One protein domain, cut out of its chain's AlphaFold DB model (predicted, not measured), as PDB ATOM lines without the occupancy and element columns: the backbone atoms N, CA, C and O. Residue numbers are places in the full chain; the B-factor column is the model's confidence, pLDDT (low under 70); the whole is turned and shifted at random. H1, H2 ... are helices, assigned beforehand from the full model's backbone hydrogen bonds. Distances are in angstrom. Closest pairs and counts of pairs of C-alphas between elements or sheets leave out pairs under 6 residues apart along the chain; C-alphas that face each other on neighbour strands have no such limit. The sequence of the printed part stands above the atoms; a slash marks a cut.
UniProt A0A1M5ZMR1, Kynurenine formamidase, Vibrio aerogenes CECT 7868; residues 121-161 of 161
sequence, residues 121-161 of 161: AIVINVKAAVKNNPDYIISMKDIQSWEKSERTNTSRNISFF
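AT A GLANCE: This is residues 121 to 161 of the 161 residues of the protein "Kynurenine formamidase" of Vibrio aerogenes CECT 7868 (UniProt A0A1M5ZMR1). The printed part makes one elongated loop: it runs through the short helix H1, turns back near Asp 135, and returns through the longer helix H2 in roughly the opposite direction. H2 makes one long side, residues 121 to 126 and H1 lie on the other, and the tail, residues 156 to 161, folds back beside residues 121 to 126, while residues 148 to 155 stick out at the far turn. The printed part has 41 residues with two named helices, H1 then H2, and no named strand; the class is all helix, though under half of the residues, 17, are in named elements. The whole is only just loose, close to compact, with a radius of gyration of the C-alphas of 11.2 A and spans of 32 by 18 by 14 A.

IN THESE COORDINATES: H1 is residues 127 to 130, from C-alpha 127 at (294.267, 34.691, 133.503) over 5.3 A. H2 is residues 140 to 152, 18.8 A from C-alpha 140 at (286.422, 48.790, 137.151) to C-alpha 152 at (281.567, 36.321, 150.343).

HOW THE PARTS SIT: H1 and H2 are apart, with no C-alpha of the one within 8 A of the other. A short link of 9 residues joins them. In H2, 8 of 9 O i to N i+4 pairs are within hydrogen-bond range; H1 is too short for such a pair, and its one O i to N i+3 pair is not within range.

THE WHOLE: The C-alphas farthest apart are those of Asp 135 and Thr 154, at 32.4 A, while those of Ala 121 and Phe 161, the chain's last residue, are 8.6 A apart. Residues 148 to 155, of which 148 to 152 belong to H2, stand free. The printed part has no cut. The mean pLDDT of the printed part is 79.4, and residues 151 to 161 are under 70.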
ATOM      1  N   ALA A 121     299.046  42.988 149.870       83.50
ATOM      2  CA  ALA A 121     298.633  43.094 148.478       83.50
ATOM      3  C   ALA A 121     297.340  42.287 148.202       83.50
ATOM      4  O   ALA A 121     296.923  41.475 149.033       83.50
ATOM      5  N   ILE A 122     296.706  42.495 147.037       85.88
ATOM      6  CA  ILE A 122     295.621  41.638 146.494       85.88
ATOM      7  C   ILE A 122     295.931  41.098 145.063       85.88
ATOM      8  O   ILE A 122     296.606  41.774 144.293       85.88
ATOM      9  N   VAL A 123     295.468  39.879 144.707       86.06
ATOM     10  CA  VAL A 123     295.577  39.235 143.365       86.06
ATOM     11  C   VAL A 123     294.195  39.431 142.768       86.06
ATOM     12  O   VAL A 123     293.212  38.917 143.310       86.06
ATOM     13  N   ILE A 124     294.126  40.064 141.606       87.94
ATOM     14  CA  ILE A 124     292.946  39.994 140.748       87.94
ATOM     15  C   ILE A 124     293.286  39.055 139.593       87.94
ATOM     16  O   ILE A 124     294.049  39.394 138.691       87.94
ATOM     17  N   ASN A 125     292.747  37.836 139.634       90.38
ATOM     18  CA  ASN A 125     293.086  36.807 138.656       90.38
ATOM     19  C   ASN A 125     292.300  37.004 137.353       90.38
ATOM     20  O   ASN A 125     291.138  36.609 137.250       90.38
ATOM     21  N   VAL A 126     292.967  37.549 136.335       91.69
ATOM     22  CA  VAL A 126     292.417  37.753 134.982       91.69
ATOM     23  C   VAL A 126     292.962  36.758 133.952       91.69
ATOM     24  O   VAL A 126     292.774  36.936 132.749       91.69
ATOM     25  N   LYS A 127     293.604  35.664 134.392       92.94
ATOM     26  CA  LYS A 127     294.267  34.691 133.503       92.94
ATOM     27  C   LYS A 127     293.346  34.156 132.401       92.94
ATOM     28  O   LYS A 127     293.782  33.962 131.270       92.94
ATOM     29  N   ALA A 128     292.075  33.914 132.724       92.38
ATOM     30  CA  ALA A 128     291.092  33.436 131.754       92.38
ATOM     31  C   ALA A 128     290.757  34.490 130.684       92.38
ATOM     32  O   ALA A 128     290.612  34.133 129.518       92.38
ATOM     33  N   ALA A 129     290.674  35.766 131.071       91.12
ATOM     34  CA  ALA A 129     290.367  36.870 130.165       91.12
ATOM     35  C   ALA A 129     291.532  37.164 129.204       91.12
ATOM     36  O   ALA A 129     291.309  37.366 128.014       91.12
ATOM     37  N   VAL A 130     292.773  37.096 129.702       95.69
ATOM     38  CA  VAL A 130     293.988  37.369 128.911       95.69
ATOM     39  C   VAL A 130     294.329  36.228 127.943       95.69
ATOM     40  O   VAL A 130     294.953  36.462 126.913       95.69
ATOM     41  N   LYS A 131     293.898  34.984 128.221       95.12
ATOM     42  CA  LYS A 131     294.305  33.773 127.472       95.12
ATOM     43  C   LYS A 131     294.234  33.922 125.945       95.12
ATOM     44  O   LYS A 131     295.114  33.419 125.257       95.12
ATOM     45  N   ASN A 132     293.194  34.584 125.440       94.69
ATOM     46  CA  ASN A 132     292.980  34.815 124.008       94.69
ATOM     47  C   ASN A 132     292.927  36.315 123.655       94.69
ATOM     48  O   ASN A 132     292.457  36.670 122.577       94.69
ATOM     49  N   ASN A 133     293.349  37.188 124.571       96.31
ATOM     50  CA  ASN A 133     293.363  38.636 124.395       96.31
ATOM     51  C   ASN A 133     294.583  39.226 125.130       96.31
ATOM     52  O   ASN A 133     294.460  39.592 126.302       96.31
ATOM     53  N   PRO A 134     295.761  39.290 124.480       94.25
ATOM     54  CA  PRO A 134     296.972  39.820 125.106       94.25
ATOM     55  C   PRO A 134     296.843  41.302 125.494       94.25
ATOM     56  O   PRO A 134     297.500  41.730 126.435       94.25
ATOM     57  N   ASP A 135     295.947  42.046 124.839       96.75
ATOM     58  CA  ASP A 135     295.679  43.466 125.095       96.75
ATOM     59  C   ASP A 135     294.499  43.678 126.065       96.75
ATOM     60  O   ASP A 135     293.855  44.729 126.067       96.75
ATOM     61  N   TYR A 136     294.149  42.671 126.876       96.19
ATOM     62  CA  TYR A 136     293.069  42.801 127.853       96.19
ATOM     63  C   TYR A 136     293.364  43.916 128.865       96.19
ATOM     64  O   TYR A 136     294.345  43.867 129.606       96.19
ATOM     65  N   ILE A 137     292.460  44.892 128.947       96.19
ATOM     66  CA  ILE A 137     292.545  46.004 129.893       96.19
ATOM     67  C   ILE A 137     291.689  45.674 131.113       96.19
ATOM     68  O   ILE A 137     290.475  45.492 131.000       96.19
ATOM     69  N   ILE A 138     292.318  45.643 132.289       94.12
ATOM     70  CA  ILE A 138     291.602  45.509 133.561       94.12
ATOM     71  C   ILE A 138     290.664  46.702 133.734       94.12
ATOM     72  O   ILE A 138     291.063  47.862 133.624       94.12
ATOM     73  N   SER A 139     289.405  46.404 134.028       94.38
ATOM     74  CA  SER A 139     288.342  47.392 134.154       94.38
ATOM     75  C   SER A 139     287.859  47.540 135.597       94.38
ATOM     76  O   SER A 139     288.036  46.658 136.440       94.38
ATOM     77  N   MET A 140     287.126  48.623 135.871       95.44
ATOM     78  CA  MET A 140     286.422  48.790 137.151       95.44
ATOM     79  C   MET A 140     285.462  47.631 137.452       95.44
ATOM     80  O   MET A 140     285.260  47.289 138.616       95.44
ATOM     81  N   LYS A 141     284.892  47.000 136.418       93.69
ATOM     82  CA  LYS A 141     283.997  45.851 136.579       93.69
ATOM     83  C   LYS A 141     284.733  44.634 137.143       93.69
ATOM     84  O   LYS A 141     284.148  43.916 137.952       93.69
ATOM     85  N   ASP A 142     285.989  44.415 136.756       92.31
ATOM     86  CA  ASP A 142     286.808  43.313 137.277       92.31
ATOM     87  C   ASP A 142     287.078  43.502 138.767       92.31
ATOM     88  O   ASP A 142     286.859  42.589 139.562       92.31
ATOM     89  N   ILE A 143     287.446  44.727 139.152       92.06
ATOM     90  CA  ILE A 143     287.691  45.110 140.547       92.06
ATOM     91  C   ILE A 143     286.415  44.936 141.378       92.06
ATOM     92  O   ILE A 143     286.434  44.265 142.405       92.06
ATOM     93  N   GLN A 144     285.281  45.470 140.917       93.06
ATOM     94  CA  GLN A 144     283.995  45.338 141.615       93.06
ATOM     95  C   GLN A 144     283.539  43.878 141.738       93.06
ATOM     96  O   GLN A 144     282.966  43.486 142.757       93.06
ATOM     97  N   SER A 145     283.783  43.067 140.706       90.81
ATOM     98  CA  SER A 145     283.455  41.638 140.722       90.81
ATOM     99  C   SER A 145     284.314  40.892 141.741       90.81
ATOM    100  O   SER A 145     283.772  40.113 142.526       90.81
ATOM    101  N   TRP A 146     285.616  41.185 141.778       90.19
ATOM    102  CA  TRP A 146     286.544  40.660 142.778       90.19
ATOM    103  C   TRP A 146     286.148  41.081 144.202       90.19
ATOM    104  O   TRP A 146     286.014  40.239 145.088       90.19
ATOM    105  N   GLU A 147     285.842  42.361 144.431       90.31
ATOM    106  CA  GLU A 147     285.403  42.835 145.750       90.31
ATOM    107  C   GLU A 147     284.119  42.139 146.220       90.31
ATOM    108  O   GLU A 147     283.933  41.886 147.416       90.31
ATOM    109  N   LYS A 148     283.201  41.849 145.291       89.88
ATOM    110  CA  LYS A 148     281.963  41.131 145.597       89.88
ATOM    111  C   LYS A 148     282.240  39.674 145.972       89.88
ATOM    112  O   LYS A 148     281.612  39.195 146.915       89.88
ATOM    113  N   SER A 149     283.161  38.988 145.289       84.25
ATOM    114  CA  SER A 149     283.536  37.609 145.638       84.25
ATOM    115  C   SER A 149     284.290  37.520 146.967       84.25
ATOM    116  O   SER A 149     284.023  36.618 147.759       84.25
ATOM    117  N   GLU A 150     285.165  38.478 147.276       77.56
ATOM    118  CA  GLU A 150     285.911  38.492 148.543       77.56
ATOM    119  C   GLU A 150     285.023  38.818 149.748       77.56
ATOM    120  O   GLU A 150     285.177  38.226 150.811       77.56
ATOM    121  N   ARG A 151     284.005  39.679 149.600       59.59
ATOM    122  CA  ARG A 151     283.008  39.883 150.672       59.59
ATOM    123  C   ARG A 151     282.239  38.602 151.020       59.59
ATOM    124  O   ARG A 151     281.725  38.497 152.131       59.59
ATOM    125  N   THR A 152     282.165  37.642 150.097       55.34
ATOM    126  CA  THR A 152     281.567  36.321 150.343       55.34
ATOM    127  C   THR A 152     282.567  35.272 150.844       55.34
ATOM    128  O   THR A 152     282.138  34.280 151.427       55.34
ATOM    129  N   ASN A 153     283.876  35.501 150.691       52.50
ATOM    130  CA  ASN A 153     284.949  34.627 151.168       52.50
ATOM    131  C   ASN A 153     285.657  35.268 152.374       52.50
ATOM    132  O   ASN A 153     286.569  36.074 152.249       52.50
ATOM    133  N   THR A 154     285.271  34.883 153.591       44.66
ATOM    134  CA  THR A 154     285.841  35.404 154.853       44.66
ATOM    135  C   THR A 154     287.289  34.971 155.141       44.66
ATOM    136  O   THR A 154     287.836  35.308 156.192       44.66
ATOM    137  N   SER A 155     287.944  34.253 154.228       45.38
ATOM    138  CA  SER A 155     289.341  33.824 154.353       45.38
ATOM    139  C   SER A 155     290.259  34.801 153.614       45.38
ATOM    140  O   SER A 155     290.444  34.729 152.406       45.38
ATOM    141  N   ARG A 156     290.825  35.746 154.373       44.75
ATOM    142  CA  ARG A 156     291.744  36.787 153.891       44.75
ATOM    143  C   ARG A 156     292.978  36.175 153.219       44.75
ATOM    144  O   ARG A 156     293.901  35.769 153.920       44.75
ATOM    145  N   ASN A 157     293.030  36.190 151.890       38.00
ATOM    146  CA  ASN A 157     294.237  35.847 151.141       38.00
ATOM    147  C   ASN A 157     294.827  37.101 150.492       38.00
ATOM    148  O   ASN A 157     294.306  37.641 149.517       38.00
ATOM    149  N   ILE A 158     295.941  37.553 151.068       41.19
ATOM    150  CA  ILE A 158     296.817  38.601 150.537       41.19
ATOM    151  C   ILE A 158     297.517  38.047 149.295       41.19
ATOM    152  O   ILE A 158     297.991  36.915 149.305       41.19
ATOM    153  N   SER A 159     297.528  38.815 148.218       42.38
ATOM    154  CA  SER A 159     297.588  38.285 146.860       42.38
ATOM    155  C   SER A 159     298.270  39.359 145.936       42.38
ATOM    156  O   SER A 159     298.322  40.493 146.349       42.38
ATOM    157  N   PHE A 160     298.882  39.114 144.768       41.56
ATOM    158  CA  PHE A 160     299.551  40.135 143.909       41.56
ATOM    159  C   PHE A 160     299.091  40.032 142.437       41.56
ATOM    160  O   PHE A 160     298.520  39.015 142.065       41.56
ATOM    161  N   PHE A 161     299.313  41.048 141.597       43.28
ATOM    162  CA  PHE A 161     299.090  40.944 140.141       43.28
ATOM    163  C   PHE A 161     300.181  40.121 139.452       43.28
ATOM    164  O   PHE A 161     301.355  40.263 139.862       43.28
TER     165      PHE A 161